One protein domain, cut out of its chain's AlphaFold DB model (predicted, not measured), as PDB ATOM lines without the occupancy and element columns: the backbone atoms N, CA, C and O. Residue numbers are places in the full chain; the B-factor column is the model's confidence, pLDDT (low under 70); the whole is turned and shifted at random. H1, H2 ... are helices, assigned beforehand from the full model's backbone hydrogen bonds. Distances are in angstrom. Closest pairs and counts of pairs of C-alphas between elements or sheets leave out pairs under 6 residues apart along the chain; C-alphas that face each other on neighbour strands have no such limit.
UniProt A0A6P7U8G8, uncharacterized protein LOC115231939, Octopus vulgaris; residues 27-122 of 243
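What this domain is: This is residues 27 to 122 of the 243 residues of the protein "uncharacterized protein LOC115231939" of Octopus vulgaris (UniProt A0A6P7U8G8). This is a loose rod of helices: H1 and H4 run opposite ways, overlapping by their first halves; H3 packs on H1 there, H2 folds back at H1's far end, and H5 makes a corner at H4's. The 96 printed residues hold five named helices, H1 to H5 in order, all helix by class. The radius of gyration of the C-alphas is 17.1 A, the spans 58 by 24 by 23 A.

How they stand to each other: Start at H1, residues 31 to 50; it touches H4, residues 91 to 107, at a shallow tilt of 25 degrees, closest at C-alphas 37 and 91, 6.6 A. H2, residues 54 to 65, touches H1, closest at C-alphas 50 and 57, 4.1 A; H3, residues 73 to 81, at 40 and 73, 6.2 A. H5, residues 112 to 118, touches H4 only at the corner. H1 to H4 have every O i to N i+4 pair within hydrogen-bond range, H5 2 of 3.

Where its parts are: Find C-alpha 31 at (-5.582, -28.464, -0.414); H1 runs 28.3 A from there. H5 ends at (-25.583, -44.990, -0.469), C-alpha 118.

The domain as a whole: The printed part has no cut; 9 residues are under pLDDT 70.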
ATOM      1  N   LEU A  27     -10.943 -36.994   3.064       50.00
ATOM      2  CA  LEU A  27     -11.257 -37.220   1.642       50.00
ATOM      3  C   LEU A  27     -11.839 -35.974   0.954       50.00
ATOM      4  O   LEU A  27     -11.733 -35.822  -0.264       50.00
ATOM      5  N   ILE A  28     -12.462 -35.089   1.730       52.25
ATOM      6  CA  ILE A  28     -13.120 -33.866   1.265       52.25
ATOM      7  C   ILE A  28     -12.205 -32.638   1.463       52.25
ATOM      8  O   ILE A  28     -12.439 -31.580   0.869       52.25
ATOM      9  N   GLU A  29     -11.131 -32.740   2.250       57.94
ATOM     10  CA  GLU A  29     -10.261 -31.607   2.554       57.94
ATOM     11  C   GLU A  29      -9.373 -31.263   1.352       57.94
ATOM     12  O   GLU A  29      -8.252 -31.730   1.164       57.94
ATOM     13  N   CYS A  30      -9.895 -30.387   0.498       67.00
ATOM     14  CA  CYS A  30      -9.171 -29.894  -0.657       67.00
ATOM     15  C   CYS A  30      -8.016 -28.978  -0.216       67.00
ATOM     16  O   CYS A  30      -8.248 -27.936   0.407       67.00
ATOM     17  N   VAL A  31      -6.785 -29.296  -0.635       74.31
ATOM     18  CA  VAL A  31      -5.582 -28.464  -0.414       74.31
ATOM     19  C   VAL A  31      -5.818 -27.008  -0.837       74.31
ATOM     20  O   VAL A  31      -5.392 -26.080  -0.154       74.31
ATOM     21  N   SER A  32      -6.580 -26.790  -1.916       78.88
ATOM     22  CA  SER A  32      -6.962 -25.448  -2.379       78.88
ATOM     23  C   SER A  32      -7.887 -24.707  -1.404       78.88
ATOM     24  O   SER A  32      -7.828 -23.485  -1.305       78.88
ATOM     25  N   ASN A  33      -8.783 -25.400  -0.700       84.25
ATOM     26  CA  ASN A  33      -9.643 -24.769   0.305       84.25
ATOM     27  C   ASN A  33      -8.841 -24.449   1.570       84.25
ATOM     28  O   ASN A  33      -8.946 -23.337   2.090       84.25
ATOM     29  N   LYS A  34      -7.956 -25.363   1.982       84.94
ATOM     30  CA  LYS A  34      -7.026 -25.156   3.097       84.94
ATOM     31  C   LYS A  34      -6.095 -23.965   2.867       84.94
ATOM     32  O   LYS A  34      -5.984 -23.106   3.737       84.94
ATOM     33  N   SER A  35      -5.496 -23.847   1.680       85.06
ATOM     34  CA  SER A  35      -4.621 -22.716   1.348       85.06
ATOM     35  C   SER A  35      -5.365 -21.375   1.363       85.06
ATOM     36  O   SER A  35      -4.836 -20.390   1.872       85.06
ATOM     37  N   LYS A  36      -6.625 -21.331   0.904       89.06
ATOM     38  CA  LYS A  36      -7.470 -20.125   1.004       89.06
ATOM     39  C   LYS A  36      -7.771 -19.739   2.447       89.06
ATOM     40  O   LYS A  36      -7.716 -18.554   2.753       89.06
ATOM     41  N   ARG A  37      -8.068 -20.706   3.327       89.44
ATOM     42  CA  ARG A  37      -8.288 -20.436   4.760       89.44
ATOM     43  C   ARG A  37      -7.042 -19.837   5.405       89.44
ATOM     44  O   ARG A  37      -7.151 -18.836   6.105       89.44
ATOM     45  N   ILE A  38      -5.869 -20.396   5.103       90.62
ATOM     46  CA  ILE A  38      -4.581 -19.889   5.596       90.62
ATOM     47  C   ILE A  38      -4.345 -18.456   5.106       90.62
ATOM     48  O   ILE A  38      -4.056 -17.573   5.907       90.62
ATOM     49  N   LEU A  39      -4.509 -18.195   3.805       91.06
ATOM     50  CA  LEU A  39      -4.329 -16.852   3.244       91.06
ATOM     51  C   LEU A  39      -5.325 -15.840   3.820       91.06
ATOM     52  O   LEU A  39      -4.939 -14.713   4.118       91.06
ATOM     53  N   PHE A  40      -6.582 -16.243   4.000       91.19
ATOM     54  CA  PHE A  40      -7.609 -15.415   4.626       91.19
ATOM     55  C   PHE A  40      -7.238 -15.061   6.070       91.19
ATOM     56  O   PHE A  40      -7.289 -13.891   6.436       91.19
ATOM     57  N   GLN A  41      -6.792 -16.043   6.859       91.75
ATOM     58  CA  GLN A  41      -6.349 -15.828   8.235       91.75
ATOM     59  C   GLN A  41      -5.137 -14.895   8.305       91.75
ATOM     60  O   GLN A  41      -5.152 -13.937   9.070       91.75
ATOM     61  N   ILE A  42      -4.116 -15.127   7.476       91.38
ATOM     62  CA  ILE A  42      -2.919 -14.274   7.423       91.38
ATOM     63  C   ILE A  42      -3.303 -12.836   7.067       91.38
ATOM     64  O   ILE A  42      -2.808 -11.900   7.695       91.38
ATOM     65  N   TYR A  43      -4.174 -12.653   6.074       91.12
ATOM     66  CA  TYR A  43      -4.619 -11.329   5.651       91.12
ATOM     67  C   TYR A  43      -5.432 -10.624   6.746       91.12
ATOM     68  O   TYR A  43      -5.179  -9.456   7.039       91.12
ATOM     69  N   HIS A  44      -6.361 -11.336   7.388       89.62
ATOM     70  CA  HIS A  44      -7.166 -10.814   8.490       89.62
ATOM     71  C   HIS A  44      -6.293 -10.409   9.689       89.62
ATOM     72  O   HIS A  44      -6.429  -9.302  10.208       89.62
ATOM     73  N   ASP A  45      -5.337 -11.257  10.072       90.69
ATOM     74  CA  ASP A  45      -4.369 -10.959  11.128       90.69
ATOM     75  C   ASP A  45      -3.490  -9.759  10.771       90.69
ATOM     76  O   ASP A  45      -3.206  -8.926  11.631       90.69
ATOM     77  N   LEU A  46      -3.044  -9.648   9.515       91.00
ATOM     78  CA  LEU A  46      -2.280  -8.485   9.067       91.00
ATOM     79  C   LEU A  46      -3.098  -7.201   9.179       91.00
ATOM     80  O   LEU A  46      -2.555  -6.196   9.629       91.00
ATOM     81  N   LYS A  47      -4.373  -7.249   8.782       90.31
ATOM     82  CA  LYS A  47      -5.289  -6.109   8.842       90.31
ATOM     83  C   LYS A  47      -5.526  -5.673  10.285       90.31
ATOM     84  O   LYS A  47      -5.268  -4.524  10.601       90.31
ATOM     85  N   HIS A  48      -5.885  -6.601  11.168       90.69
ATOM     86  CA  HIS A  48      -6.088  -6.316  12.591       90.69
ATOM     87  C   HIS A  48      -4.819  -5.773  13.273       90.69
ATOM     88  O   HIS A  48      -4.875  -4.905  14.136       90.69
ATOM     89  N   LYS A  49      -3.637  -6.289  12.911       92.44
ATOM     90  CA  LYS A  49      -2.361  -5.838  13.495       92.44
ATOM     91  C   LYS A  49      -1.844  -4.536  12.889       92.44
ATOM     92  O   LYS A  49      -0.949  -3.932  13.476       92.44
ATOM     93  N   ALA A  50      -2.346  -4.118  11.729       92.69
ATOM     94  CA  ALA A  50      -1.966  -2.847  11.121       92.69
ATOM     95  C   ALA A  50      -2.408  -1.658  11.983       92.69
ATOM     96  O   ALA A  50      -1.686  -0.668  12.035       92.69
ATOM     97  N   ASP A  51      -3.506  -1.807  12.727       90.69
ATOM     98  CA  ASP A  51      -4.086  -0.750  13.561       90.69
ATOM     99  C   ASP A  51      -3.154  -0.289  14.696       90.69
ATOM    100  O   ASP A  51      -3.251   0.842  15.159       90.69
ATOM    101  N   TYR A  52      -2.218  -1.142  15.131       92.25
ATOM    102  CA  TYR A  52      -1.295  -0.836  16.230       92.25
ATOM    103  C   TYR A  52       0.184  -1.121  15.924       92.25
ATOM    104  O   TYR A  52       1.047  -0.912  16.778       92.25
ATOM    105  N   CYS A  53       0.523  -1.608  14.724       94.69
ATOM    106  CA  CYS A  53       1.903  -1.909  14.338       94.69
ATOM    107  C   CYS A  53       2.244  -1.327  12.961       94.69
ATOM    108  O   CYS A  53       1.901  -1.900  11.925       94.69
ATOM    109  N   LEU A  54       3.052  -0.259  12.954       92.56
ATOM    110  CA  LEU A  54       3.522   0.436  11.744       92.56
ATOM    111  C   LEU A  54       4.201  -0.501  10.732       92.56
ATOM    112  O   LEU A  54       4.043  -0.358   9.520       92.56
ATOM    113  N   ARG A  55       4.929  -1.519  11.212       93.69
ATOM    114  CA  ARG A  55       5.538  -2.530  10.334       93.69
ATOM    115  C   ARG A  55       4.474  -3.349   9.597       93.69
ATOM    116  O   ARG A  55       4.634  -3.624   8.411       93.69
ATOM    117  N   ARG A  56       3.404  -3.763  10.286       91.62
ATOM    118  CA  ARG A  56       2.304  -4.545   9.690       91.62
ATOM    119  C   ARG A  56       1.470  -3.687   8.744       91.62
ATOM    120  O   ARG A  56       1.143  -4.162   7.662       91.62
ATOM    121  N   GLU A  57       1.235  -2.429   9.099       92.06
ATOM    122  CA  GLU A  57       0.600  -1.424   8.240       92.06
ATOM    123  C   GLU A  57       1.400  -1.196   6.941       92.06
ATOM    124  O   GLU A  57       0.847  -1.254   5.841       92.06
ATOM    125  N   GLY A  58       2.726  -1.041   7.039       91.81
ATOM    126  CA  GLY A  58       3.616  -0.947   5.881       91.81
ATOM    127  C   GLY A  58       3.553  -2.175   4.965       91.81
ATOM    128  O   GLY A  58       3.436  -2.029   3.748       91.81
ATOM    129  N   ILE A  59       3.563  -3.386   5.535       90.06
ATOM    130  CA  ILE A  59       3.423  -4.626   4.755       90.06
ATOM    131  C   ILE A  59       2.045  -4.689   4.082       90.06
ATOM    132  O   ILE A  59       1.971  -5.014   2.898       90.06
ATOM    133  N   LEU A  60       0.968  -4.349   4.798       91.75
ATOM    134  CA  LEU A  60      -0.392  -4.351   4.255       91.75
ATOM    135  C   LEU A  60      -0.524  -3.391   3.063       91.75
ATOM    136  O   LEU A  60      -1.079  -3.776   2.033       91.75
ATOM    137  N   ARG A  61       0.058  -2.186   3.152       91.81
ATOM    138  CA  ARG A  61       0.115  -1.232   2.030       91.81
ATOM    139  C   ARG A  61       0.776  -1.835   0.793       91.81
ATOM    140  O   ARG A  61       0.217  -1.739  -0.297       91.81
ATOM    141  N   VAL A  62       1.933  -2.483   0.950       90.31
ATOM    142  CA  VAL A  62       2.671  -3.099  -0.171       90.31
ATOM    143  C   VAL A  62       1.922  -4.297  -0.760       90.31
ATOM    144  O   VAL A  62       1.904  -4.490  -1.975       90.31
ATOM    145  N   VAL A  63       1.298  -5.116   0.086       88.31
ATOM    146  CA  VAL A  63       0.486  -6.262  -0.351       88.31
ATOM    147  C   VAL A  63      -0.696  -5.790  -1.201       88.31
ATOM    148  O   VAL A  63      -0.942  -6.362  -2.268       88.31
ATOM    149  N   ASN A  64      -1.377  -4.730  -0.756       88.88
ATOM    150  CA  ASN A  64      -2.540  -4.164  -1.436       88.88
ATOM    151  C   ASN A  64      -2.163  -3.405  -2.713       88.88
ATOM    152  O   ASN A  64      -2.848  -3.555  -3.724       88.88
ATOM    153  N   SER A  65      -1.055  -2.657  -2.719       91.19
ATOM    154  CA  SER A  65      -0.602  -1.935  -3.918       91.19
ATOM    155  C   SER A  65      -0.240  -2.880  -5.064       91.19
ATOM    156  O   SER A  65      -0.537  -2.594  -6.221       91.19
ATOM    157  N   LYS A  66       0.327  -4.049  -4.745       87.00
ATOM    158  CA  LYS A  66       0.688  -5.080  -5.727       87.00
ATOM    159  C   LYS A  66      -0.488  -5.936  -6.212       87.00
ATOM    160  O   LYS A  66      -0.274  -6.771  -7.086       87.00
ATOM    161  N   LYS A  67      -1.696  -5.784  -5.644       85.25
ATOM    162  CA  LYS A  67      -2.894  -6.591  -5.974       85.25
ATOM    163  C   LYS A  67      -2.615  -8.102  -6.036       85.25
ATOM    164  O   LYS A  67      -3.098  -8.814  -6.910       85.25
ATOM    165  N   THR A  68      -1.790  -8.595  -5.112       87.19
ATOM    166  CA  THR A  68      -1.457 -10.026  -5.045       87.19
ATOM    167  C   THR A  68      -2.695 -10.865  -4.715       87.19
ATOM    168  O   THR A  68      -3.653 -10.355  -4.138       87.19
ATOM    169  N   HIS A  69      -2.657 -12.176  -4.983       86.25
ATOM    170  CA  HIS A  69      -3.756 -13.086  -4.624       86.25
ATOM    171  C   HIS A  69      -4.137 -13.010  -3.130       86.25
ATOM    172  O   HIS A  69      -5.298 -13.186  -2.773       86.25
ATOM    173  N   MET A  70      -3.173 -12.713  -2.249       87.00
ATOM    174  CA  MET A  70      -3.432 -12.498  -0.823       87.00
ATOM    175  C   MET A  70      -4.242 -11.219  -0.561       87.00
ATOM    176  O   MET A  70      -5.095 -11.231   0.314       87.00
ATOM    177  N   ALA A  71      -4.024 -10.145  -1.325       88.00
ATOM    178  CA  ALA A  71      -4.794  -8.904  -1.201       88.00
ATOM    179  C   ALA A  71      -6.251  -9.083  -1.658       88.00
ATOM    180  O   ALA A  71      -7.175  -8.555  -1.047       88.00
ATOM    181  N   THR A  72      -6.466  -9.874  -2.712       90.81
ATOM    182  CA  THR A  72      -7.798 -10.121  -3.288       90.81
ATOM    183  C   THR A  72      -8.530 -11.301  -2.645       90.81
ATOM    184  O   THR A  72      -9.630 -11.643  -3.075       90.81
ATOM    185  N   ILE A  73      -7.946 -11.965  -1.638       90.25
ATOM    186  CA  ILE A  73      -8.480 -13.225  -1.092       90.25
ATOM    187  C   ILE A  73      -9.889 -13.063  -0.510       90.25
ATOM    188  O   ILE A  73     -10.735 -13.938  -0.686       90.25
ATOM    189  N   VAL A  74     -10.149 -11.928   0.142       88.12
ATOM    190  CA  VAL A  74     -11.433 -11.591   0.772       88.12
ATOM    191  C   VAL A  74     -12.534 -11.500  -0.286       88.12
ATOM    192  O   VAL A  74     -13.570 -12.153  -0.183       88.12
ATOM    193  N   GLU A  75     -12.261 -10.753  -1.351       88.19
ATOM    194  CA  GLU A  75     -13.168 -10.566  -2.481       88.19
ATOM    195  C   GLU A  75     -13.371 -11.874  -3.263       88.19
ATOM    196  O   GLU A  75     -14.490 -12.221  -3.642       88.19
ATOM    197  N   PHE A  76     -12.298 -12.649  -3.450       90.12
ATOM    198  CA  PHE A  76     -12.350 -13.955  -4.100       90.12
ATOM    199  C   PHE A  76     -13.245 -14.940  -3.339       90.12
ATOM    200  O   PHE A  76     -14.077 -15.613  -3.948       90.12
ATOM    201  N   ILE A  77     -13.087 -15.031  -2.015       89.12
ATOM    202  CA  ILE A  77     -13.903 -15.904  -1.161       89.12
ATOM    203  C   ILE A  77     -15.369 -15.464  -1.207       89.12
ATOM    204  O   ILE A  77     -16.239 -16.310  -1.412       89.12
ATOM    205  N   SER A  78     -15.641 -14.164  -1.096       88.00
ATOM    206  CA  SER A  78     -17.006 -13.634  -1.162       88.00
ATOM    207  C   SER A  78     -17.699 -13.974  -2.473       88.00
ATOM    208  O   SER A  78     -18.782 -14.554  -2.443       88.00
ATOM    209  N   ARG A  79     -17.044 -13.742  -3.615       88.31
ATOM    210  CA  ARG A  79     -17.603 -14.096  -4.928       88.31
ATOM    211  C   ARG A  79     -17.788 -15.596  -5.103       88.31
ATOM    212  O   ARG A  79     -18.799 -16.037  -5.638       88.31
ATOM    213  N   LYS A  80     -16.807 -16.397  -4.679       88.31
ATOM    214  CA  LYS A  80     -16.819 -17.844  -4.915       88.31
ATOM    215  C   LYS A  80     -17.895 -18.567  -4.109       88.31
ATOM    216  O   LYS A  80     -18.477 -19.525  -4.612       88.31
ATOM    217  N   TYR A  81     -18.112 -18.142  -2.868       87.56
ATOM    218  CA  TYR A  81     -19.055 -18.786  -1.952       87.56
ATOM    219  C   TYR A  81     -20.340 -17.974  -1.734       87.56
ATOM    220  O   TYR A  81     -21.186 -18.404  -0.959       87.56
ATOM    221  N   ASN A  82     -20.495 -16.846  -2.436       85.81
ATOM    222  CA  ASN A  82     -21.619 -15.915  -2.336       85.81
ATOM    223  C   ASN A  82     -21.890 -15.449  -0.892       85.81
ATOM    224  O   ASN A  82     -22.992 -15.604  -0.372       85.81
ATOM    225  N   ILE A  83     -20.850 -14.936  -0.223       85.44
ATOM    226  CA  ILE A  83     -20.920 -14.477   1.175       85.44
ATOM    227  C   ILE A  83     -21.128 -12.962   1.200       85.44
ATOM    228  O   ILE A  83     -20.239 -12.220   0.773       85.44
ATOM    229  N   GLU A  84     -22.270 -12.523   1.737       76.12
ATOM    230  CA  GLU A  84     -22.665 -11.108   1.820       76.12
ATOM    231  C   GLU A  84     -21.929 -10.347   2.935       76.12
ATOM    232  O   GLU A  84     -21.440  -9.244   2.705       76.12
ATOM    233  N   ASN A  85     -21.776 -10.942   4.126       76.44
ATOM    234  CA  ASN A  85     -21.096 -10.300   5.256       76.44
ATOM    235  C   ASN A  85     -19.784 -11.016   5.615       76.44
ATOM    236  O   ASN A  85     -19.751 -11.988   6.369       76.44
ATOM    237  N   ILE A  86     -18.679 -10.523   5.054       75.62
ATOM    238  CA  ILE A  86     -17.342 -11.106   5.247       75.62
ATOM    239  C   ILE A  86     -16.714 -10.664   6.579       75.62
ATOM    240  O   ILE A  86     -15.813 -11.329   7.084       75.62
ATOM    241  N   ASN A  87     -17.181  -9.556   7.161       70.88
ATOM    242  CA  ASN A  87     -16.571  -8.969   8.356       70.88
ATOM    243  C   ASN A  87     -16.811  -9.820   9.619       70.88
ATOM    244  O   ASN A  87     -15.995  -9.791  10.533       70.88
ATOM    245  N   GLU A  88     -17.872 -10.632   9.650       74.56
ATOM    246  CA  GLU A  88     -18.177 -11.576  10.743       74.56
ATOM    247  C   GLU A  88     -17.723 -13.023  10.457       74.56
ATOM    248  O   GLU A  88     -18.108 -13.982  11.152       74.56
ATOM    249  N   LEU A  89     -16.940 -13.215   9.392       82.25
ATOM    250  CA  LEU A  89     -16.550 -14.532   8.918       82.25
ATOM    251  C   LEU A  89     -15.383 -15.094   9.737       82.25
ATOM    252  O   LEU A  89     -14.222 -14.738   9.554       82.25
ATOM    253  N   THR A  90     -15.688 -16.051  10.609       85.06
ATOM    254  CA  THR A  90     -14.680 -16.864  11.302       85.06
ATOM    255  C   THR A  90     -14.176 -17.995  10.400       85.06
ATOM    256  O   THR A  90     -14.918 -18.509   9.560       85.06
ATOM    257  N   ILE A  91     -12.946 -18.468  10.624       85.00
ATOM    258  CA  ILE A  91     -12.354 -19.606   9.893       85.00
ATOM    259  C   ILE A  91     -13.237 -20.858   9.979       85.00
ATOM    260  O   ILE A  91     -13.413 -21.551   8.983       85.00
ATOM    261  N   THR A  92     -13.841 -21.118  11.140       85.31
ATOM    262  CA  THR A  92     -14.753 -22.253  11.351       85.31
ATOM    263  C   THR A  92     -16.035 -22.139  10.527       85.31
ATOM    264  O   THR A  92     -16.518 -23.138  10.001       85.31
ATOM    265  N   LYS A  93     -16.582 -20.925  10.366       86.69
ATOM    266  CA  LYS A  93     -17.730 -20.669   9.481       86.69
ATOM    267  C   LYS A  93     -17.330 -20.851   8.016       86.69
ATOM    268  O   LYS A  93     -18.047 -21.507   7.267       86.69
ATOM    269  N   LEU A  94     -16.169 -20.323   7.624       86.75
ATOM    270  CA  LEU A  94     -15.636 -20.484   6.271       86.75
ATOM    271  C   LEU A  94     -15.408 -21.961   5.924       86.75
ATOM    272  O   LEU A  94     -15.731 -22.376   4.816       86.75
ATOM    273  N   ASP A  95     -14.897 -22.760   6.858       85.56
ATOM    274  CA  ASP A  95     -14.688 -24.195   6.654       85.56
ATOM    275  C   ASP A  95     -16.006 -24.937   6.382       85.56
ATOM    276  O   ASP A  95     -16.103 -25.676   5.402       85.56
ATOM    277  N   LYS A  96     -17.064 -24.641   7.151       85.94
ATOM    278  CA  LYS A  96     -18.411 -25.194   6.916       85.94
ATOM    279  C   LYS A  96     -18.960 -24.824   5.537       85.94
ATOM    280  O   LYS A  96     -19.385 -25.704   4.794       85.94
ATOM    281  N   ILE A  97     -18.868 -23.550   5.150       87.25
ATOM    282  CA  ILE A  97     -19.331 -23.075   3.834       87.25
ATOM    283  C   ILE A  97     -18.558 -23.762   2.701       87.25
ATOM    284  O   ILE A  97     -19.134 -24.179   1.692       87.25
ATOM    285  N   GLN A  98     -17.239 -23.900   2.856       87.12
ATOM    286  CA  GLN A  98     -16.395 -24.596   1.887       87.12
ATOM    287  C   GLN A  98     -16.776 -26.071   1.758       87.12
ATOM    288  O   GLN A  98     -16.784 -26.595   0.640       87.12
ATOM    289  N   HIS A  99     -17.098 -26.719   2.877       83.00
ATOM    290  CA  HIS A  99     -17.543 -28.104   2.917       83.00
ATOM    291  C   HIS A  99     -18.894 -28.280   2.210       83.00
ATOM    292  O   HIS A  99     -19.008 -29.103   1.303       83.00
ATOM    293  N   GLU A 100     -19.889 -27.452   2.529       84.62
ATOM    294  CA  GLU A 100     -21.214 -27.473   1.893       84.62
ATOM    295  C   GLU A 100     -21.150 -27.190   0.387       84.62
ATOM    296  O   GLU A 100     -21.830 -27.832  -0.417       84.62
ATOM    297  N   TYR A 101     -20.318 -26.230  -0.022       86.94
ATOM    298  CA  TYR A 101     -20.072 -25.957  -1.435       86.94
ATOM    299  C   TYR A 101     -19.483 -27.182  -2.139       86.94
ATOM    300  O   TYR A 101     -19.919 -27.536  -3.235       86.94
ATOM    301  N   LEU A 102     -18.503 -27.840  -1.517       82.44
ATOM    302  CA  LEU A 102     -17.863 -29.014  -2.095       82.44
ATOM    303  C   LEU A 102     -18.821 -30.207  -2.176       82.44
ATOM    304  O   LEU A 102     -18.832 -30.880  -3.201       82.44
ATOM    305  N   MET A 103     -19.666 -30.422  -1.165       80.25
ATOM    306  CA  MET A 103     -20.717 -31.445  -1.215       80.25
ATOM    307  C   MET A 103     -21.664 -31.220  -2.391       80.25
ATOM    308  O   MET A 103     -21.839 -32.125  -3.202       80.25
ATOM    309  N   ARG A 104     -22.164 -29.992  -2.581       83.81
ATOM    310  CA  ARG A 104     -23.003 -29.656  -3.745       83.81
ATOM    311  C   ARG A 104     -22.294 -29.932  -5.072       83.81
ATOM    312  O   ARG A 104     -22.891 -30.473  -5.995       83.81
ATOM    313  N   GLN A 105     -21.010 -29.592  -5.174       81.94
ATOM    314  CA  GLN A 105     -20.204 -29.870  -6.373       81.94
ATOM    315  C   GLN A 105     -19.937 -31.363  -6.598       81.94
ATOM    316  O   GLN A 105     -19.658 -31.778  -7.719       81.94
ATOM    317  N   ILE A 106     -19.959 -32.174  -5.545       77.88
ATOM    318  CA  ILE A 106     -19.788 -33.621  -5.646       77.88
ATOM    319  C   ILE A 106     -21.105 -34.287  -6.048       77.88
ATOM    320  O   ILE A 106     -21.088 -35.182  -6.890       77.88
ATOM    321  N   GLU A 107     -22.234 -33.822  -5.518       76.81
ATOM    322  CA  GLU A 107     -23.563 -34.316  -5.886       76.81
ATOM    323  C   GLU A 107     -23.894 -34.077  -7.368       76.81
ATOM    324  O   GLU A 107     -24.581 -34.893  -7.977       76.81
ATOM    325  N   THR A 108     -23.357 -33.021  -7.990       80.19
ATOM    326  CA  THR A 108     -23.508 -32.802  -9.442       80.19
ATOM    327  C   THR A 108     -22.688 -33.777 -10.291       80.19
ATOM    328  O   THR A 108     -22.955 -33.923 -11.487       80.19
ATOM    329  N   LYS A 109     -21.681 -34.454  -9.717       77.69
ATOM    330  CA  LYS A 109     -20.866 -35.435 -10.442       77.69
ATOM    331  C   LYS A 109     -21.566 -36.799 -10.427       77.69
ATOM    332  O   LYS A 109     -21.641 -37.417  -9.369       77.69
ATOM    333  N   PRO A 110     -21.964 -37.341 -11.594       73.00
ATOM    334  CA  PRO A 110     -22.874 -38.486 -11.674       73.00
ATOM    335  C   PRO A 110     -22.320 -39.781 -11.072       73.00
ATOM    336  O   PRO A 110     -23.096 -40.628 -10.653       73.00
ATOM    337  N   LEU A 111     -20.994 -39.966 -11.041       69.00
ATOM    338  CA  LEU A 111     -20.382 -41.156 -10.438       69.00
ATOM    339  C   LEU A 111     -20.047 -40.963  -8.960       69.00
ATOM    340  O   LEU A 111     -20.093 -41.919  -8.194       69.00
ATOM    341  N   HIS A 112     -19.695 -39.744  -8.545       70.12
ATOM    342  CA  HIS A 112     -19.352 -39.495  -7.147       70.12
ATOM    343  C   HIS A 112     -20.608 -39.419  -6.282       70.12
ATOM    344  O   HIS A 112     -20.589 -39.925  -5.164       70.12
ATOM    345  N   SER A 113     -21.705 -38.864  -6.807       73.00
ATOM    346  CA  SER A 113     -22.989 -38.769  -6.107       73.00
ATOM    347  C   SER A 113     -23.519 -40.127  -5.643       73.00
ATOM    348  O   SER A 113     -24.141 -40.195  -4.590       73.00
ATOM    349  N   ILE A 114     -23.221 -41.207  -6.376       73.12
ATOM    350  CA  ILE A 114     -23.635 -42.581  -6.056       73.12
ATOM    351  C   ILE A 114     -23.151 -42.988  -4.658       73.12
ATOM    352  O   ILE A 114     -23.939 -43.477  -3.854       73.12
ATOM    353  N   LEU A 115     -21.881 -42.726  -4.328       70.19
ATOM    354  CA  LEU A 115     -21.341 -43.026  -2.997       70.19
ATOM    355  C   LEU A 115     -22.134 -42.290  -1.909       70.19
ATOM    356  O   LEU A 115     -22.537 -42.894  -0.923       70.19
ATOM    357  N   PHE A 116     -22.402 -40.997  -2.108       70.38
ATOM    358  CA  PHE A 116     -23.116 -40.169  -1.131       70.38
ATOM    359  C   PHE A 116     -24.615 -40.470  -1.048       70.38
ATOM    360  O   PHE A 116     -25.230 -40.189  -0.022       70.38
ATOM    361  N   GLN A 117     -25.207 -41.064  -2.084       72.38
ATOM    362  CA  GLN A 117     -26.563 -41.610  -2.032       72.38
ATOM    363  C   GLN A 117     -26.608 -42.856  -1.143       72.38
ATOM    364  O   GLN A 117     -27.443 -42.916  -0.247       72.38
ATOM    365  N   TYR A 118     -25.668 -43.790  -1.311       69.88
ATOM    366  CA  TYR A 118     -25.583 -44.990  -0.469       69.88
ATOM    367  C   TYR A 118     -25.163 -44.697   0.976       69.88
ATOM    368  O   TYR A 118     -25.536 -45.436   1.876       69.88
ATOM    369  N   LEU A 119     -24.458 -43.589   1.236       66.38
ATOM    370  CA  LEU A 119     -24.196 -43.123   2.607       66.38
ATOM    371  C   LEU A 119     -25.473 -42.718   3.370       66.38
ATOM    372  O   LEU A 119     -25.429 -42.619   4.595       66.38
ATOM    373  N   LYS A 120     -26.585 -42.445   2.673       69.19
ATOM    374  CA  LYS A 120     -27.888 -42.138   3.291       69.19
ATOM    375  C   LYS A 120     -28.677 -43.405   3.642       69.19
ATOM    376  O   LYS A 120     -29.675 -43.300   4.350       69.19
ATOM    377  N   ASP A 121     -28.244 -44.565   3.154       75.50
ATOM    378  CA  ASP A 121     -28.871 -45.852   3.426       75.50
ATOM    379  C   ASP A 121     -28.448 -46.379   4.808       75.50
ATOM    380  O   ASP A 121     -27.266 -46.394   5.157       75.50
ATOM    381  N   THR A 122     -29.421 -46.804   5.611       68.69
ATOM    382  CA  THR A 122     -29.199 -47.364   6.950       68.69
ATOM    383  C   THR A 122     -28.550 -48.745   6.938       68.69
ATOM    384  O   THR A 122     -27.980 -49.136   7.958       68.69
TER     385      THR A 122